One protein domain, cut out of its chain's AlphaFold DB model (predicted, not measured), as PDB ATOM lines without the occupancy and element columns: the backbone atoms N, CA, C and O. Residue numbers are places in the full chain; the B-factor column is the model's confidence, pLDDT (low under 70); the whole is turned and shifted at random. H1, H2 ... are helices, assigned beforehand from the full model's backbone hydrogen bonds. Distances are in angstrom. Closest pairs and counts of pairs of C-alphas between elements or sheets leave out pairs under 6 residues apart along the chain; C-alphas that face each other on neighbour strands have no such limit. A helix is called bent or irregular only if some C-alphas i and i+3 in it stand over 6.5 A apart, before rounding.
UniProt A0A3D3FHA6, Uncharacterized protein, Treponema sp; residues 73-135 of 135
ATOM      1  N   SER A  73      92.624 -16.971   6.031       93.94
ATOM      2  CA  SER A  73      92.385 -15.926   5.026       93.94
ATOM      3  C   SER A  73      93.484 -15.961   3.971       93.94
ATOM      4  O   SER A  73      94.665 -15.925   4.311       93.94
ATOM      5  N   VAL A  74      93.084 -15.970   2.699       92.12
ATOM      6  CA  VAL A  74      93.982 -15.871   1.533       92.12
ATOM      7  C   VAL A  74      93.964 -14.475   0.897       92.12
ATOM      8  O   VAL A  74      94.493 -14.278  -0.192       92.12
ATOM      9  N   GLU A  75      93.366 -13.484   1.569       88.69
ATOM     10  CA  GLU A  75      93.244 -12.106   1.062       88.69
ATOM     11  C   GLU A  75      94.604 -11.449   0.784       88.69
ATOM     12  O   GLU A  75      94.706 -10.612  -0.107       88.69
ATOM     13  N   ALA A  76      95.667 -11.861   1.484       81.88
ATOM     14  CA  ALA A  76      97.026 -11.377   1.235       81.88
ATOM     15  C   ALA A  76      97.550 -11.726  -0.174       81.88
ATOM     16  O   ALA A  76      98.428 -11.040  -0.689       81.88
ATOM     17  N   SER A  77      96.996 -12.761  -0.810       86.88
ATOM     18  CA  SER A  77      97.319 -13.169  -2.182       86.88
ATOM     19  C   SER A  77      96.331 -12.603  -3.210       86.88
ATOM     20  O   SER A  77      96.404 -12.937  -4.393       86.88
ATOM     21  N   GLN A  78      95.386 -11.755  -2.789       86.81
ATOM     22  CA  GLN A  78      94.402 -11.168  -3.689       86.81
ATOM     23  C   GLN A  78      95.087 -10.263  -4.721       86.81
ATOM     24  O   GLN A  78      95.855  -9.369  -4.380       86.81
ATOM     25  N   GLY A  79      94.775 -10.480  -6.000       87.56
ATOM     26  CA  GLY A  79      95.377  -9.732  -7.107       87.56
ATOM     27  C   GLY A  79      96.724 -10.280  -7.588       87.56
ATOM     28  O   GLY A  79      97.284  -9.723  -8.526       87.56
ATOM     29  N   VAL A  80      97.226 -11.374  -7.003       90.50
ATOM     30  CA  VAL A  80      98.380 -12.113  -7.530       90.50
ATOM     31  C   VAL A  80      97.877 -13.173  -8.507       90.50
ATOM     32  O   VAL A  80      97.234 -14.140  -8.102       90.50
ATOM     33  N   SER A  81      98.150 -12.986  -9.797       87.69
ATOM     34  CA  SER A  81      97.768 -13.929 -10.857       87.69
ATOM     35  C   SER A  81      98.731 -15.106 -10.999       87.69
ATOM     36  O   SER A  81      98.325 -16.177 -11.444       87.69
ATOM     37  N   GLU A  82      99.999 -14.931 -10.622       91.19
ATOM     38  CA  GLU A  82     101.022 -15.964 -10.782       91.19
ATOM     39  C   GLU A  82     100.944 -16.986  -9.643       91.19
ATOM     40  O   GLU A  82     101.256 -16.678  -8.489       91.19
ATOM     41  N   SER A  83     100.583 -18.229  -9.965       86.88
ATOM     42  CA  SER A  83     100.481 -19.319  -8.985       86.88
ATOM     43  C   SER A  83     101.790 -19.557  -8.227       86.88
ATOM     44  O   SER A  83     101.761 -19.790  -7.023       86.88
ATOM     45  N   GLU A  84     102.936 -19.405  -8.894       88.81
ATOM     46  CA  GLU A  84     104.276 -19.542  -8.300       88.81
ATOM     47  C   GLU A  84     104.542 -18.544  -7.165       88.81
ATOM     48  O   GLU A  84     105.332 -18.822  -6.268       88.81
ATOM     49  N   ARG A  85     103.857 -17.394  -7.172       88.75
ATOM     50  CA  ARG A  85     103.943 -16.373  -6.118       88.75
ATOM     51  C   ARG A  85     102.799 -16.485  -5.118       88.75
ATOM     52  O   ARG A  85     103.006 -16.284  -3.922       88.75
ATOM     53  N   ALA A  86     101.593 -16.797  -5.593       92.00
ATOM     54  CA  ALA A  86     100.409 -16.899  -4.748       92.00
ATOM     55  C   ALA A  86     100.467 -18.113  -3.809       92.00
ATOM     56  O   ALA A  86     100.136 -17.979  -2.632       92.00
ATOM     57  N   ILE A  87     100.912 -19.278  -4.294       92.94
ATOM     58  CA  ILE A  87     100.906 -20.519  -3.509       92.94
ATOM     59  C   ILE A  87     101.814 -20.426  -2.271       92.94
ATOM     60  O   ILE A  87     101.315 -20.720  -1.183       92.94
ATOM     61  N   PRO A  88     103.081 -19.971  -2.357       92.12
ATOM     62  CA  PRO A  88     103.911 -19.799  -1.163       92.12
ATOM     63  C   PRO A  88     103.264 -18.880  -0.115       92.12
ATOM     64  O   PRO A  88     103.235 -19.221   1.064       92.12
ATOM     65  N   ALA A  89     102.655 -17.770  -0.549       92.56
ATOM     66  CA  ALA A  89     101.958 -16.848   0.345       92.56
ATOM     67  C   ALA A  89     100.735 -17.493   1.028       92.56
ATOM     68  O   ALA A  89     100.503 -17.270   2.218       92.56
ATOM     69  N   ILE A  90      99.976 -18.329   0.310       94.31
ATOM     70  CA  ILE A  90      98.866 -19.108   0.880       94.31
ATOM     71  C   ILE A  90      99.393 -20.127   1.900       94.31
ATOM     72  O   ILE A  90      98.827 -20.245   2.986       94.31
ATOM     73  N   CYS A  91     100.486 -20.832   1.597       94.94
ATOM     74  CA  CYS A  91     101.117 -21.777   2.523       94.94
ATOM     75  C   CYS A  91     101.587 -21.087   3.812       94.94
ATOM     76  O   CYS A  91     101.359 -21.603   4.907       94.94
ATOM     77  N   ASP A  92     102.185 -19.901   3.711       94.06
ATOM     78  CA  ASP A  92     102.574 -19.122   4.887       94.06
ATOM     79  C   ASP A  92     101.363 -18.621   5.681       94.06
ATOM     80  O   ASP A  92     101.378 -18.674   6.916       94.06
ATOM     81  N   ALA A  93     100.278 -18.228   5.004       95.81
ATOM     82  CA  ALA A  93      99.019 -17.897   5.666       95.81
ATOM     83  C   ALA A  93      98.468 -19.101   6.446       95.81
ATOM     84  O   ALA A  93      98.161 -18.962   7.630       95.81
ATOM     85  N   ILE A  94      98.411 -20.292   5.835       96.38
ATOM     86  CA  ILE A  94      97.990 -21.536   6.503       96.38
ATOM     87  C   ILE A  94      98.807 -21.757   7.777       96.38
ATOM     88  O   ILE A  94      98.237 -21.966   8.846       96.38
ATOM     89  N   ARG A  95     100.137 -21.653   7.695       96.38
ATOM     90  CA  ARG A  95     101.032 -21.863   8.844       96.38
ATOM     91  C   ARG A  95     100.798 -20.849   9.959       96.38
ATOM     92  O   ARG A  95     100.746 -21.234  11.125       96.38
ATOM     93  N   SER A  96     100.663 -19.571   9.611       95.94
ATOM     94  CA  SER A  96     100.434 -18.491  10.575       95.94
ATOM     95  C   SER A  96      99.091 -18.645  11.296       95.94
ATOM     96  O   SER A  96      99.022 -18.548  12.524       95.94
ATOM     97  N   TYR A  97      98.025 -18.948  10.554       97.12
ATOM     98  CA  TYR A  97      96.702 -19.165  11.132       97.12
ATOM     99  C   TYR A  97      96.612 -20.463  11.941       97.12
ATOM    100  O   TYR A  97      95.990 -20.462  13.005       97.12
ATOM    101  N   ALA A  98      97.271 -21.540  11.503       96.50
ATOM    102  CA  ALA A  98      97.377 -22.782  12.266       96.50
ATOM    103  C   ALA A  98      98.035 -22.540  13.629       96.50
ATOM    104  O   ALA A  98      97.470 -22.899  14.656       96.50
ATOM    105  N   GLU A  99      99.177 -21.852  13.653       96.25
ATOM    106  CA  GLU A  99      99.856 -21.490  14.899       96.25
ATOM    107  C   GLU A  99      98.982 -20.607  15.799       96.25
ATOM    108  O   GLU A  99      98.903 -20.841  17.003       96.25
ATOM    109  N   THR A 100      98.274 -19.638  15.214       95.81
ATOM    110  CA  THR A 100      97.410 -18.705  15.952       95.81
ATOM    111  C   THR A 100      96.196 -19.395  16.580       95.81
ATOM    112  O   THR A 100      95.839 -19.087  17.716       95.81
ATOM    113  N   PHE A 101      95.526 -20.292  15.851       95.12
ATOM    114  CA  PHE A 101      94.254 -20.877  16.291       95.12
ATOM    115  C   PHE A 101      94.376 -22.258  16.929       95.12
ATOM    116  O   PHE A 101      93.534 -22.604  17.753       95.12
ATOM    117  N   LEU A 102      95.380 -23.044  16.541       94.75
ATOM    118  CA  LEU A 102      95.585 -24.415  17.014       94.75
ATOM    119  C   LEU A 102      96.828 -24.559  17.904       94.75
ATOM    120  O   LEU A 102      96.995 -25.578  18.568       94.75
ATOM    121  N   GLY A 103      97.693 -23.541  17.936       94.69
ATOM    122  CA  GLY A 103      98.937 -23.541  18.694       94.69
ATOM    123  C   GLY A 103     100.146 -24.057  17.902       94.69
ATOM    124  O   GLY A 103     100.007 -24.680  16.845       94.69
ATOM    125  N   PRO A 104     101.367 -23.823  18.415       93.88
ATOM    126  CA  PRO A 104     102.612 -24.104  17.695       93.88
ATOM    127  C   PRO A 104     102.838 -25.595  17.423       93.88
ATOM    128  O   PRO A 104     103.461 -25.940  16.425       93.88
ATOM    129  N   ALA A 105     102.305 -26.484  18.268       92.69
ATOM    130  CA  ALA A 105     102.417 -27.931  18.081       92.69
ATOM    131  C   ALA A 105     101.661 -28.436  16.841       92.69
ATOM    132  O   ALA A 105     102.044 -29.448  16.266       92.69
ATOM    133  N   LEU A 106     100.605 -27.727  16.422       92.81
ATOM    134  CA  LEU A 106      99.778 -28.087  15.268       92.81
ATOM    135  C   LEU A 106     100.065 -27.212  14.038       92.81
ATOM    136  O   LEU A 106      99.315 -27.241  13.061       92.81
ATOM    137  N   LYS A 107     101.171 -26.460  14.057       95.19
ATOM    138  CA  LYS A 107     101.662 -25.684  12.916       95.19
ATOM    139  C   LYS A 107     102.286 -26.620  11.872       95.19
ATOM    140  O   LYS A 107     103.263 -27.297  12.194       95.19
ATOM    141  N   PRO A 108     101.804 -26.640  10.617       94.50
ATOM    142  CA  PRO A 108     102.382 -27.514   9.611       94.50
ATOM    143  C   PRO A 108     103.801 -27.075   9.212       94.50
ATOM    144  O   PRO A 108     104.101 -25.869   9.147       94.50
ATOM    145  N   PRO A 109     104.698 -28.037   8.921       92.31
ATOM    146  CA  PRO A 109     106.002 -27.731   8.353       92.31
ATOM    147  C   PRO A 109     105.839 -27.142   6.948       92.31
ATOM    148  O   PRO A 109     104.883 -27.442   6.234       92.31
ATOM    149  N   LEU A 110     106.780 -26.287   6.538       89.69
ATOM    150  CA  LEU A 110     106.799 -25.789   5.166       89.69
ATOM    151  C   LEU A 110     107.398 -26.874   4.256       89.69
ATOM    152  O   LEU A 110     108.538 -27.284   4.503       89.69
ATOM    153  N   PRO A 111     106.679 -27.333   3.218       89.62
ATOM    154  CA  PRO A 111     107.190 -28.372   2.340       89.62
ATOM    155  C   PRO A 111     108.339 -27.835   1.478       89.62
ATOM    156  O   PRO A 111     108.254 -26.744   0.919       89.62
ATOM    157  N   GLN A 112     109.410 -28.621   1.359       87.06
ATOM    158  CA  GLN A 112     110.524 -28.352   0.445       87.06
ATOM    159  C   GLN A 112     110.209 -29.002  -0.907       87.06
ATOM    160  O   GLN A 112     110.622 -30.125  -1.182       87.06
ATOM    161  N   THR A 113     109.376 -28.342  -1.709       89.38
ATOM    162  CA  THR A 113     108.898 -28.851  -3.003       89.38
ATOM    163  C   THR A 113     108.642 -27.702  -3.976       89.38
ATOM    164  O   THR A 113     108.692 -26.535  -3.587       89.38
ATOM    165  N   GLU A 114     108.361 -28.033  -5.234       87.81
ATOM    166  CA  GLU A 114     108.026 -27.062  -6.273       87.81
ATOM    167  C   GLU A 114     106.753 -26.274  -5.916       87.81
ATOM    168  O   GLU A 114     105.808 -26.869  -5.383       87.81
ATOM    169  N   PRO A 115     106.659 -24.969  -6.249       83.75
ATOM    170  CA  PRO A 115     105.535 -24.115  -5.854       83.75
ATOM    171  C   PRO A 115     104.156 -24.706  -6.155       83.75
ATOM    172  O   PRO A 115     103.263 -24.642  -5.316       83.75
ATOM    173  N   LEU A 116     103.988 -25.350  -7.312       85.06
ATOM    174  CA  LEU A 116     102.717 -25.961  -7.716       85.06
ATOM    175  C   LEU A 116     102.303 -27.161  -6.847       85.06
ATOM    176  O   LEU A 116     101.116 -27.455  -6.748       85.06
ATOM    177  N   MET A 117     103.256 -27.833  -6.196       90.19
ATOM    178  CA  MET A 117     103.012 -28.974  -5.306       90.19
ATOM    179  C   MET A 117     102.912 -28.571  -3.831       90.19
ATOM    180  O   MET A 117     102.446 -29.361  -3.009       90.19
ATOM    181  N   MET A 118     103.337 -27.355  -3.468       93.69
ATOM    182  CA  MET A 118     103.415 -26.930  -2.066       93.69
ATOM    183  C   MET A 118     102.062 -26.983  -1.354       93.69
ATOM    184  O   MET A 118     102.011 -27.424  -0.207       93.69
ATOM    185  N   LEU A 119     100.979 -26.550  -2.010       93.12
ATOM    186  CA  LEU A 119      99.652 -26.514  -1.387       93.12
ATOM    187  C   LEU A 119      99.110 -27.922  -1.111       93.12
ATOM    188  O   LEU A 119      98.605 -28.190  -0.024       93.12
ATOM    189  N   ASP A 120      99.241 -28.829  -2.075       93.75
ATOM    190  CA  ASP A 120      98.843 -30.228  -1.897       93.75
ATOM    191  C   ASP A 120      99.653 -30.889  -0.774       93.75
ATOM    192  O   ASP A 120      99.104 -31.518   0.138       93.75
ATOM    193  N   ARG A 121     100.971 -30.656  -0.779       95.50
ATOM    194  CA  ARG A 121     101.877 -31.245   0.201       95.50
ATOM    195  C   ARG A 121     101.614 -30.738   1.614       95.50
ATOM    196  O   ARG A 121     101.524 -31.554   2.529       95.50
ATOM    197  N   ILE A 122     101.453 -29.425   1.800       95.88
ATOM    198  CA  ILE A 122     101.209 -28.858   3.131       95.88
ATOM    199  C   ILE A 122      99.881 -29.349   3.707       95.88
ATOM    200  O   ILE A 122      99.836 -29.690   4.882       95.88
ATOM    201  N   LEU A 123      98.817 -29.439   2.900       93.94
ATOM    202  CA  LEU A 123      97.515 -29.922   3.367       93.94
ATOM    203  C   LEU A 123      97.565 -31.411   3.726       93.94
ATOM    204  O   LEU A 123      97.036 -31.803   4.766       93.94
ATOM    205  N   THR A 124      98.247 -32.222   2.913       92.62
ATOM    206  CA  THR A 124      98.426 -33.658   3.163       92.62
ATOM    207  C   THR A 124      99.227 -33.918   4.438       92.62
ATOM    208  O   THR A 124      98.781 -34.671   5.307       92.62
ATOM    209  N   ASP A 125     100.387 -33.273   4.580       92.44
ATOM    210  CA  ASP A 125     101.251 -33.426   5.755       92.44
ATOM    211  C   ASP A 125     100.558 -32.909   7.019       92.44
ATOM    212  O   ASP A 125     100.644 -33.523   8.085       92.44
ATOM    213  N   TRP A 126      99.819 -31.804   6.902       94.50
ATOM    214  CA  TRP A 126      99.081 -31.244   8.024       94.50
ATOM    215  C   TRP A 126      97.956 -32.162   8.489       94.50
ATOM    216  O   TRP A 126      97.853 -32.419   9.687       94.50
ATOM    217  N   ALA A 127      97.156 -32.700   7.564       91.69
ATOM    218  CA  ALA A 127      96.085 -33.639   7.883       91.69
ATOM    219  C   ALA A 127      96.625 -34.886   8.600       91.69
ATOM    220  O   ALA A 127      96.068 -35.296   9.617       91.69
ATOM    221  N   ALA A 128      97.748 -35.439   8.127       90.31
ATOM    222  CA  ALA A 128      98.414 -36.566   8.779       90.31
ATOM    223  C   ALA A 128      98.899 -36.233  10.202       90.31
ATOM    224  O   ALA A 128      98.893 -37.106  11.070       90.31
ATOM    225  N   MET A 129      99.299 -34.980  10.447       91.12
ATOM    226  CA  MET A 129      99.764 -34.509  11.750       91.12
ATOM    227  C   MET A 129      98.624 -34.277  12.754       91.12
ATOM    228  O   MET A 129      98.755 -34.661  13.913       91.12
ATOM    229  N   VAL A 130      97.530 -33.624  12.342       89.31
ATOM    230  CA  VAL A 130      96.462 -33.177  13.267       89.31
ATOM    231  C   VAL A 130      95.321 -34.174  13.424       89.31
ATOM    232  O   VAL A 130      94.610 -34.137  14.423       89.31
ATOM    233  N   ALA A 131      95.132 -35.053  12.443       80.56
ATOM    234  CA  ALA A 131      94.107 -36.084  12.449       80.56
ATOM    235  C   ALA A 131      94.736 -37.421  12.023       80.56
ATOM    236  O   ALA A 131      94.386 -37.957  10.965       80.56
ATOM    237  N   PRO A 132      95.694 -37.959  12.811       68.06
ATOM    238  CA  PRO A 132      96.256 -39.273  12.541       68.06
ATOM    239  C   PRO A 132      95.095 -40.266  12.565       68.06
ATOM    240  O   PRO A 132      94.423 -40.416  13.585       68.06
ATOM    241  N   ARG A 133      94.792 -40.852  11.404       53.16
ATOM    242  CA  ARG A 133      93.593 -41.671  11.188       53.16
ATOM    243  C   ARG A 133      93.381 -42.653  12.353       53.16
ATOM    244  O   ARG A 133      94.290 -43.445  12.612       53.16
ATOM    245  N   PRO A 134      92.198 -42.696  12.990       49.47
ATOM    246  CA  PRO A 134      91.707 -43.960  13.498       49.47
ATOM    247  C   PRO A 134      91.271 -44.755  12.264       49.47
ATOM    248  O   PRO A 134      90.326 -44.374  11.573       49.47
ATOM    249  N   TRP A 135      92.039 -45.780  11.912       49.97
ATOM    250  CA  TRP A 135      91.532 -46.835  11.037       49.97
ATOM    251  C   TRP A 135      90.616 -47.737  11.857       49.97
ATOM    252  O   TRP A 135      90.993 -48.022  13.019       49.97
TER     253      TRP A 135
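This is residues 73 to 135 of the 135 residues of an uncharacterized protein of Treponema sp (UniProt A0A3D3FHA6). Two helices, H1 and H2, run the same way side by side, like a narrow V closed where both begin, and the long link between them runs back from the end of H1 to the start of H2. Before H1, residues 73 to 82 run alongside it toward its start; past H2, residues 131 to 135 make a short tail. The printed part has 63 residues with two named helices, H1 then H2, and no named strand; its class is all helix. It is only just compact, close to loose, with a radius of gyration of the C-alphas of 12.3 A, and elongated, with spans of 39 by 23 by 18 A.

H1, residues 83 to 102, touches H2, residues 115 to 130, with residues 83 to 91 alone; H2 takes part with residues 115 to 122 alone. Their closest C-alphas are those of Glu 84 and Pro 115, 5.3 A apart. The helices run the same way at a shallow tilt of 18 degrees, centre to centre 11.0 A. Of the O i to N i+4 pairs, 14 of 16 in H1 and 10 of 12 in H2 are within hydrogen-bond range.

H1 measures 26.9 A from C-alpha 83 at (100.481, -19.319, -8.985) to C-alpha 102 at (95.585, -24.415, 17.014). It is neither bent nor irregular, but only just: C-alphas 85 and 88 are 6.0 A apart. H2 measures 23.0 A and ends with C-alpha 130 at (96.462, -33.177, 13.267). H2 is irregular, with C-alphas 116 and 119 being 7.1 A apart.

The two C-alphas farthest apart are those of Gly 79 and Trp 135, at 41.5 A. The printed part has no cut. The link from H1 to H2, residues 103 to 114, is long. The mean pLDDT of the printed part is 89.4, and residues 132 to 135 are under 70.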